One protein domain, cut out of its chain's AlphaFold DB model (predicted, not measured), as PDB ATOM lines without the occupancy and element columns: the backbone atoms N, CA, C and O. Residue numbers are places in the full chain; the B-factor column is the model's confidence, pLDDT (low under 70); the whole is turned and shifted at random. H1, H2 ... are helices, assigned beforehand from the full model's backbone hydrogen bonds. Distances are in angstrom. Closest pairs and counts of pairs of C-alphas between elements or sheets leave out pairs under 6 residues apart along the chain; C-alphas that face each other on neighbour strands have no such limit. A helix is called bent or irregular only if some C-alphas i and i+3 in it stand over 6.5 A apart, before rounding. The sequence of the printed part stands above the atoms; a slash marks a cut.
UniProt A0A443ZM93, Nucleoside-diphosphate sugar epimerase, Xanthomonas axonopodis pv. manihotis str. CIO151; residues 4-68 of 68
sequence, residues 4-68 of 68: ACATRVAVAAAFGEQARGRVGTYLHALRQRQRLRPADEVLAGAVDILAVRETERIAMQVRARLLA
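AT A GLANCE: This is residues 4 to 68 of the 68 residues of the protein "Nucleoside-diphosphate sugar epimerase" of Xanthomonas axonopodis pv. manihotis str. CIO151 (UniProt A0A443ZM93). Three separate helices are strung out along one long axis, with H1 toward one end, the small H2 between, and H3 sticking out as a free arm at the other end. The stretch of residues 4 to 20, with no named element, begins near the middle of the model and runs out to H1, and after H1 the backbone comes back past the middle through H2 and on to the arm. The printed part has 65 residues, with three named helices in the order H1, H2, H3 and no named strand; the class is all helix, with 31 residues in named elements, under half of those printed. The whole is loose, with a radius of gyration of the C-alphas of 15.0 A, and spans 49 by 20 by 19 A.

IN THESE COORDINATES: The printed part begins at Ala 4, with its C-alpha at (-7.294, 0.211, -49.098), and residues 4 to 20 hold no named element. H1 is residues 21 to 32, from C-alpha 21 at (-9.086, -8.097, -68.397), and is 16.9 A long from first to last C-alpha. H2 is residues 39 to 43, five residues, 6.1 A from first to last C-alpha. H3 is residues 53 to 66, the longest helix with 14 residues and 20.4 A, ending with C-alpha 66 at (-18.807, -7.199, -25.225). No helix is bent or irregular.

HOW THE PARTS SIT: H1 touches no helix. H1 and H2 are apart, with no C-alpha of the one within 8 A of the other, and a short link of 6 residues joins them. H2 and H3 are apart as well, with a short link of 9 residues between them. H1 and H3 are apart too. Residues 53 to 58 of H3 stand free, and so do residues 60 to 68, of which 60 to 66 belong to H3. In H1, H2 and H3 every pair of O i and N i+4 inside the helix is within hydrogen-bond range.

THE WHOLE: The two C-alphas farthest apart are those of Gly 21 and Ala 68, at 49.7 A. Without the stretches that stand free, 50 residues remain, spanning 37 by 20 by 18 A with a radius of gyration of 11.4 A. The printed part has no cut, ends at the chain's last residue, Ala 68, and has no long link between helices. The mean pLDDT of the printed part is 81.0; 17 residues are under 70, namely residues 4 to 8, 45 to 53, 55 to 56 and 68.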
ATOM      1  N   ALA A   4      -7.461   1.438 -49.876       61.47
ATOM      2  CA  ALA A   4      -7.294   0.211 -49.098       61.47
ATOM      3  C   ALA A   4      -5.866  -0.350 -49.223       61.47
ATOM      4  O   ALA A   4      -5.226  -0.698 -48.233       61.47
ATOM      5  N   CYS A   5      -5.313  -0.336 -50.439       60.81
ATOM      6  CA  CYS A   5      -3.965  -0.829 -50.703       60.81
ATOM      7  C   CYS A   5      -2.868   0.146 -50.252       60.81
ATOM      8  O   CYS A   5      -1.692  -0.169 -50.430       60.81
ATOM      9  N   ALA A   6      -3.194   1.372 -49.833       67.25
ATOM     10  CA  ALA A   6      -2.231   2.375 -49.358       67.25
ATOM     11  C   ALA A   6      -1.958   2.270 -47.847       67.25
ATOM     12  O   ALA A   6      -1.127   3.006 -47.321       67.25
ATOM     13  N   THR A   7      -2.634   1.348 -47.160       65.56
ATOM     14  CA  THR A   7      -2.442   1.079 -45.734       65.56
ATOM     15  C   THR A   7      -1.372   0.003 -45.510       65.56
ATOM     16  O   THR A   7      -1.040  -0.757 -46.419       65.56
ATOM     17  N   ARG A   8      -0.817  -0.066 -44.292       68.69
ATOM     18  CA  ARG A   8       0.083  -1.159 -43.861       68.69
ATOM     19  C   ARG A   8      -0.674  -2.416 -43.412       68.69
ATOM     20  O   ARG A   8      -0.051  -3.376 -42.979       68.69
ATOM     21  N   VAL A   9      -2.003  -2.390 -43.476       73.06
ATOM     22  CA  VAL A   9      -2.863  -3.508 -43.090       73.06
ATOM     23  C   VAL A   9      -2.852  -4.549 -44.206       73.06
ATOM     24  O   VAL A   9      -2.779  -4.210 -45.388       73.06
ATOM     25  N   ALA A  10      -2.926  -5.825 -43.838       76.25
ATOM     26  CA  ALA A  10      -3.061  -6.909 -44.797       76.25
ATOM     27  C   ALA A  10      -4.416  -6.813 -45.519       76.25
ATOM     28  O   ALA A  10      -5.467  -6.858 -44.884       76.25
ATOM     29  N   VAL A  11      -4.399  -6.678 -46.847       83.00
ATOM     30  CA  VAL A  11      -5.612  -6.550 -47.671       83.00
ATOM     31  C   VAL A  11      -5.680  -7.693 -48.675       83.00
ATOM     32  O   VAL A  11      -4.689  -7.998 -49.334       83.00
ATOM     33  N   ALA A  12      -6.858  -8.292 -48.836       89.38
ATOM     34  CA  ALA A  12      -7.157  -9.252 -49.897       89.38
ATOM     35  C   ALA A  12      -8.247  -8.700 -50.828       89.38
ATOM     36  O   ALA A  12      -9.077  -7.885 -50.426       89.38
ATOM     37  N   ALA A  13      -8.249  -9.147 -52.086       88.88
ATOM     38  CA  ALA A  13      -9.304  -8.818 -53.041       88.88
ATOM     39  C   ALA A  13     -10.370  -9.920 -53.042       88.88
ATOM     40  O   ALA A  13     -10.076 -11.067 -53.389       88.88
ATOM     41  N   ALA A  14     -11.609  -9.568 -52.693       86.19
ATOM     42  CA  ALA A  14     -12.742 -10.480 -52.817       86.19
ATOM     43  C   ALA A  14     -12.922 -10.903 -54.284       86.19
ATOM     44  O   ALA A  14     -12.877 -10.063 -55.183       86.19
ATOM     45  N   PHE A  15     -13.104 -12.206 -54.514       86.00
ATOM     46  CA  PHE A  15     -13.233 -12.804 -55.850       86.00
ATOM     47  C   PHE A  15     -12.080 -12.456 -56.813       86.00
ATOM     48  O   PHE A  15     -12.271 -12.344 -58.027       86.00
ATOM     49  N   GLY A  16     -10.866 -12.259 -56.281       88.00
ATOM     50  CA  GLY A  16      -9.705 -11.866 -57.083       88.00
ATOM     51  C   GLY A  16      -9.333 -12.876 -58.174       88.00
ATOM     52  O   GLY A  16      -8.835 -12.477 -59.223       88.00
ATOM     53  N   GLU A  17      -9.629 -14.159 -57.964       89.38
ATOM     54  CA  GLU A  17      -9.370 -15.231 -58.937       89.38
ATOM     55  C   GLU A  17     -10.338 -15.205 -60.128       89.38
ATOM     56  O   GLU A  17     -10.030 -15.696 -61.211       89.38
ATOM     57  N   GLN A  18     -11.505 -14.583 -59.962       93.31
ATOM     58  CA  GLN A  18     -12.512 -14.428 -61.006       93.31
ATOM     59  C   GLN A  18     -12.279 -13.169 -61.858       93.31
ATOM     60  O   GLN A  18     -12.944 -12.984 -62.881       93.31
ATOM     61  N   ALA A  19     -11.346 -12.297 -61.465       92.12
ATOM     62  CA  ALA A  19     -11.078 -11.050 -62.164       92.12
ATOM     63  C   ALA A  19     -10.430 -11.284 -63.536       92.12
ATOM     64  O   ALA A  19      -9.454 -12.018 -63.680       92.12
ATOM     65  N   ARG A  20     -10.940 -10.597 -64.562       93.12
ATOM     66  CA  ARG A  20     -10.447 -10.692 -65.945       93.12
ATOM     67  C   ARG A  20     -10.134  -9.317 -66.527       93.12
ATOM     68  O   ARG A  20     -10.498  -8.281 -65.964       93.12
ATOM     69  N   GLY A  21      -9.440  -9.312 -67.665       95.38
ATOM     70  CA  GLY A  21      -9.086  -8.097 -68.397       95.38
ATOM     71  C   GLY A  21      -8.326  -7.094 -67.527       95.38
ATOM     72  O   GLY A  21      -7.446  -7.464 -66.752       95.38
ATOM     73  N   ARG A  22      -8.706  -5.814 -67.619       93.38
ATOM     74  CA  ARG A  22      -8.039  -4.710 -66.904       93.38
ATOM     75  C   ARG A  22      -8.007  -4.897 -65.386       93.38
ATOM     76  O   ARG A  22      -7.012  -4.543 -64.759       93.38
ATOM     77  N   VAL A  23      -9.072  -5.450 -64.801       90.19
ATOM     78  CA  VAL A  23      -9.139  -5.691 -63.351       90.19
ATOM     79  C   VAL A  23      -8.148  -6.782 -62.956       90.19
ATOM     80  O   VAL A  23      -7.387  -6.589 -62.013       90.19
ATOM     81  N   GLY A  24      -8.077  -7.875 -63.726       93.81
ATOM     82  CA  GLY A  24      -7.093  -8.941 -63.510       93.81
ATOM     83  C   GLY A  24      -5.651  -8.430 -63.584       93.81
ATOM     84  O   GLY A  24      -4.859  -8.677 -62.673       93.81
ATOM     85  N   THR A  25      -5.321  -7.628 -64.604       93.19
ATOM     86  CA  THR A  25      -3.991  -6.998 -64.729       93.19
ATOM     87  C   THR A  25      -3.667  -6.102 -63.531       93.19
ATOM     88  O   THR A  25      -2.553  -6.141 -63.009       93.19
ATOM     89  N   TYR A  26      -4.635  -5.311 -63.065       91.44
ATOM     90  CA  TYR A  26      -4.450  -4.434 -61.910       91.44
ATOM     91  C   TYR A  26      -4.209  -5.219 -60.613       91.44
ATOM     92  O   TYR A  26      -3.270  -4.909 -59.879       91.44
ATOM     93  N   LEU A  27      -4.998  -6.267 -60.353       91.44
ATOM     94  CA  LEU A  27      -4.804  -7.137 -59.190       91.44
ATOM     95  C   LEU A  27      -3.447  -7.849 -59.234       91.44
ATOM     96  O   LEU A  27      -2.761  -7.916 -58.213       91.44
ATOM     97  N   HIS A  28      -3.016  -8.304 -60.414       91.12
ATOM     98  CA  HIS A  28      -1.690  -8.893 -60.591       91.12
ATOM     99  C   HIS A  28      -0.575  -7.894 -60.242       91.12
ATOM    100  O   HIS A  28       0.316  -8.210 -59.454       91.12
ATOM    101  N   ALA A  29      -0.661  -6.657 -60.740       91.62
ATOM    102  CA  ALA A  29       0.313  -5.611 -60.425       91.62
ATOM    103  C   ALA A  29       0.361  -5.269 -58.922       91.62
ATOM    104  O   ALA A  29       1.431  -4.972 -58.388       91.62
ATOM    105  N   LEU A  30      -0.776  -5.319 -58.221       89.25
ATOM    106  CA  LEU A  30      -0.823  -5.111 -56.770       89.25
ATOM    107  C   LEU A  30      -0.189  -6.269 -55.985       89.25
ATOM    108  O   LEU A  30       0.518  -6.008 -55.009       89.25
ATOM    109  N   ARG A  31      -0.384  -7.522 -56.422       89.00
ATOM    110  CA  ARG A  31       0.258  -8.707 -55.823       89.00
ATOM    111  C   ARG A  31       1.778  -8.665 -55.966       89.00
ATOM    112  O   ARG A  31       2.474  -8.855 -54.978       89.00
ATOM    113  N   GLN A  32       2.287  -8.310 -57.150       89.69
ATOM    114  CA  GLN A  32       3.733  -8.154 -57.389       89.69
ATOM    115  C   GLN A  32       4.379  -7.102 -56.475       89.69
ATOM    116  O   GLN A  32       5.554  -7.187 -56.138       89.69
ATOM    117  N   ARG A  33       3.599  -6.110 -56.037       87.31
ATOM    118  CA  ARG A  33       4.036  -5.069 -55.097       87.31
ATOM    119  C   ARG A  33       3.783  -5.430 -53.630       87.31
ATOM    120  O   ARG A  33       3.914  -4.553 -52.784       87.31
ATOM    121  N   GLN A  34       3.371  -6.667 -53.340       85.25
ATOM    122  CA  GLN A  34       3.022  -7.159 -51.999       85.25
ATOM    123  C   GLN A  34       1.926  -6.331 -51.305       85.25
ATOM    124  O   GLN A  34       1.851  -6.264 -50.082       85.25
ATOM    125  N   ARG A  35       1.050  -5.692 -52.093       85.25
ATOM    126  CA  ARG A  35      -0.059  -4.863 -51.585       85.25
ATOM    127  C   ARG A  35      -1.363  -5.630 -51.422       85.25
ATOM    128  O   ARG A  35      -2.330  -5.078 -50.909       85.25
ATOM    129  N   LEU A  36      -1.397  -6.865 -51.917       88.69
ATOM    130  CA  LEU A  36      -2.477  -7.813 -51.703       88.69
ATOM    131  C   LEU A  36      -1.892  -9.111 -51.160       88.69
ATOM    132  O   LEU A  36      -0.865  -9.577 -51.659       88.69
ATOM    133  N   ARG A  37      -2.569  -9.689 -50.173       87.12
ATOM    134  CA  ARG A  37      -2.298 -11.019 -49.627       87.12
ATOM    135  C   ARG A  37      -3.368 -12.011 -50.103       87.12
ATOM    136  O   ARG A  37      -4.459 -11.579 -50.500       87.12
ATOM    137  N   PRO A  38      -3.069 -13.319 -50.092       86.56
ATOM    138  CA  PRO A  38      -4.078 -14.361 -50.234       86.56
ATOM    139  C   PRO A  38      -5.211 -14.174 -49.215       86.56
ATOM    140  O   PRO A  38      -4.987 -13.723 -48.091       86.56
ATOM    141  N   ALA A  39      -6.450 -14.445 -49.630       84.56
ATOM    142  CA  ALA A  39      -7.621 -14.173 -48.795       84.56
ATOM    143  C   ALA A  39      -7.665 -15.077 -47.558       84.56
ATOM    144  O   ALA A  39      -8.018 -14.623 -46.475       84.56
ATOM    145  N   ASP A  40      -7.261 -16.329 -47.722       83.88
ATOM    146  CA  ASP A  40      -7.076 -17.315 -46.665       83.88
ATOM    147  C   ASP A  40      -6.066 -16.849 -45.610       83.88
ATOM    148  O   ASP A  40      -6.374 -16.912 -44.424       83.88
ATOM    149  N   GLU A  41      -4.925 -16.279 -46.009       82.44
ATOM    150  CA  GLU A  41      -3.947 -15.733 -45.054       82.44
ATOM    151  C   GLU A  41      -4.523 -14.580 -44.219       82.44
ATOM    152  O   GLU A  41      -4.306 -14.516 -43.006       82.44
ATOM    153  N   VAL A  42      -5.266 -13.665 -44.856       80.56
ATOM    154  CA  VAL A  42      -5.880 -12.515 -44.170       80.56
ATOM    155  C   VAL A  42      -6.982 -12.976 -43.217       80.56
ATOM    156  O   VAL A  42      -7.046 -12.512 -42.079       80.56
ATOM    157  N   LEU A  43      -7.842 -13.893 -43.662       78.25
ATOM    158  CA  LEU A  43      -8.988 -14.374 -42.888       78.25
ATOM    159  C   LEU A  43      -8.584 -15.311 -41.745       78.25
ATOM    160  O   LEU A  43      -9.237 -15.307 -40.705       78.25
ATOM    161  N   ALA A  44      -7.505 -16.077 -41.905       78.88
ATOM    162  CA  ALA A  44      -6.972 -16.942 -40.855       78.88
ATOM    163  C   ALA A  44      -6.286 -16.163 -39.714       78.88
ATOM    164  O   ALA A  44      -5.839 -16.777 -38.747       78.88
ATOM    165  N   GLY A  45      -6.157 -14.833 -39.822       67.94
ATOM    166  CA  GLY A  45      -5.406 -14.027 -38.855       67.94
ATOM    167  C   GLY A  45      -3.911 -14.362 -38.833       67.94
ATOM    168  O   GLY A  45      -3.222 -14.038 -37.873       67.94
ATOM    169  N   ALA A  46      -3.408 -15.018 -39.884       65.88
ATOM    170  CA  ALA A  46      -2.019 -15.456 -39.996       65.88
ATOM    171  C   ALA A  46      -1.065 -14.314 -40.390       65.88
ATOM    172  O   ALA A  46       0.148 -14.508 -40.459       65.88
ATOM    173  N   VAL A  47      -1.605 -13.123 -40.667       65.19
ATOM    174  CA  VAL A  47      -0.824 -11.925 -40.963       65.19
ATOM    175  C   VAL A  47      -0.793 -11.032 -39.732       65.19
ATOM    176  O   VAL A  47      -1.839 -10.709 -39.175       65.19
ATOM    177  N   ASP A  48       0.406 -10.601 -39.342       63.69
ATOM    178  CA  ASP A  48       0.590  -9.606 -38.289       63.69
ATOM    179  C   ASP A  48       0.067  -8.247 -38.779       63.69
ATOM    180  O   ASP A  48       0.712  -7.530 -39.554       63.69
ATOM    181  N   ILE A  49      -1.180  -7.943 -38.421       63.72
ATOM    182  CA  ILE A  49      -1.842  -6.698 -38.794       63.72
ATOM    183  C   ILE A  49      -1.469  -5.649 -37.753       63.72
ATOM    184  O   ILE A  49      -2.051  -5.593 -36.669       63.72
ATOM    185  N   LEU A  50      -0.546  -4.757 -38.116       63.16
ATOM    186  CA  LEU A  50      -0.289  -3.567 -37.318       63.16
ATOM    187  C   LEU A  50      -1.536  -2.674 -37.361       63.16
ATOM    188  O   LEU A  50      -1.831  -2.042 -38.382       63.16
ATOM    189  N   ALA A  51      -2.286  -2.646 -36.261       56.75
ATOM    190  CA  ALA A  51      -3.471  -1.815 -36.149       56.75
ATOM    191  C   ALA A  51      -3.097  -0.346 -36.384       56.75
ATOM    192  O   ALA A  51      -2.149   0.190 -35.805       56.75
ATOM    193  N   VAL A  52      -3.861   0.336 -37.236       64.56
ATOM    194  CA  VAL A  52      -3.823   1.799 -37.256       64.56
ATOM    195  C   VAL A  52      -4.327   2.262 -35.886       64.56
ATOM    196  O   VAL A  52      -5.255   1.656 -35.355       64.56
ATOM    197  N   ARG A  53      -3.743   3.325 -35.312       61.53
ATOM    198  CA  ARG A  53      -4.089   3.835 -33.963       61.53
ATOM    199  C   ARG A  53      -5.602   3.900 -33.710       61.53
ATOM    200  O   ARG A  53      -6.075   3.599 -32.622       61.53
ATOM    201  N   GLU A  54      -6.361   4.267 -34.738       73.12
ATOM    202  CA  GLU A  54      -7.818   4.360 -34.670       73.12
ATOM    203  C   GLU A  54      -8.519   2.992 -34.612       73.12
ATOM    204  O   GLU A  54      -9.484   2.817 -33.873       73.12
ATOM    205  N   THR A  55      -8.012   1.990 -35.329       65.44
ATOM    206  CA  THR A  55      -8.519   0.612 -35.270       65.44
ATOM    207  C   THR A  55      -8.288  -0.004 -33.893       65.44
ATOM    208  O   THR A  55      -9.189  -0.651 -33.366       65.44
ATOM    209  N   GLU A  56      -7.124   0.233 -33.281       69.12
ATOM    210  CA  GLU A  56      -6.826  -0.213 -31.914       69.12
ATOM    211  C   GLU A  56      -7.792   0.416 -30.902       69.12
ATOM    212  O   GLU A  56      -8.416  -0.288 -30.103       69.12
ATOM    213  N   ARG A  57      -8.004   1.736 -31.002       76.31
ATOM    214  CA  ARG A  57      -8.968   2.467 -30.172       76.31
ATOM    215  C   ARG A  57     -10.374   1.872 -30.280       76.31
ATOM    216  O   ARG A  57     -11.012   1.625 -29.256       76.31
ATOM    217  N   ILE A  58     -10.849   1.613 -31.500       79.88
ATOM    218  CA  ILE A  58     -12.169   1.012 -31.743       79.88
ATOM    219  C   ILE A  58     -12.228  -0.423 -31.203       79.88
ATOM    220  O   ILE A  58     -13.206  -0.780 -30.547       79.88
ATOM    221  N   ALA A  59     -11.190  -1.236 -31.411       77.69
ATOM    222  CA  ALA A  59     -11.141  -2.611 -30.917       77.69
ATOM    223  C   ALA A  59     -11.256  -2.679 -29.384       77.69
ATOM    224  O   ALA A  59     -12.018  -3.498 -28.863       77.69
ATOM    225  N   MET A  60     -10.579  -1.780 -28.657       84.94
ATOM    226  CA  MET A  60     -10.729  -1.672 -27.199       84.94
ATOM    227  C   MET A  60     -12.159  -1.302 -26.792       84.94
ATOM    228  O   MET A  60     -12.712  -1.904 -25.872       84.94
ATOM    229  N   GLN A  61     -12.782  -0.342 -27.487       88.69
ATOM    230  CA  GLN A  61     -14.161   0.072 -27.205       88.69
ATOM    231  C   GLN A  61     -15.167  -1.059 -27.445       88.69
ATOM    232  O   GLN A  61     -16.086  -1.244 -26.648       88.69
ATOM    233  N   VAL A  62     -14.988  -1.833 -28.516       89.31
ATOM    234  CA  VAL A  62     -15.823  -3.007 -28.805       89.31
ATOM    235  C   VAL A  62     -15.642  -4.069 -27.722       89.31
ATOM    236  O   VAL A  62     -16.633  -4.553 -27.185       89.31
ATOM    237  N   ARG A  63     -14.398  -4.385 -27.339       90.19
ATOM    238  CA  ARG A  63     -14.118  -5.358 -26.273       90.19
ATOM    239  C   ARG A  63     -14.757  -4.948 -24.944       90.19
ATOM    240  O   ARG A  63     -15.361  -5.792 -24.296       90.19
ATOM    241  N   ALA A  64     -14.676  -3.671 -24.571       94.25
ATOM    242  CA  ALA A  64     -15.309  -3.163 -23.353       94.25
ATOM    243  C   ALA A  64     -16.839  -3.332 -23.366       94.25
ATOM    244  O   ALA A  64     -17.423  -3.626 -22.331       94.25
ATOM    245  N   ARG A  65     -17.484  -3.190 -24.533       91.94
ATOM    246  CA  ARG A  65     -18.934  -3.392 -24.685       91.94
ATOM    247  C   ARG A  65     -19.355  -4.858 -24.687       91.94
ATOM    248  O   ARG A  65     -20.459  -5.147 -24.266       91.94
ATOM    249  N   LEU A  66     -18.514  -5.759 -25.194       88.69
ATOM    250  CA  LEU A  66     -18.807  -7.199 -25.225       88.69
ATOM    251  C   LEU A  66     -18.599  -7.889 -23.869       88.69
ATOM    252  O   LEU A  66     -19.071  -9.003 -23.682       88.69
ATOM    253  N   LEU A  67     -17.849  -7.258 -22.961       84.00
ATOM    254  CA  LEU A  67     -17.569  -7.759 -21.613       84.00
ATOM    255  C   LEU A  67     -18.464  -7.123 -20.530       84.00
ATOM    256  O   LEU A  67     -18.255  -7.405 -19.351       84.00
ATOM    257  N   ALA A  68     -19.408  -6.265 -20.922       66.12
ATOM    258  CA  ALA A  68     -20.431  -5.663 -20.068       66.12
ATOM    259  C   ALA A  68     -21.773  -6.373 -20.281       66.12
ATOM    260  O   ALA A  68     -22.518  -6.505 -19.286       66.12
TER     261      ALA A  68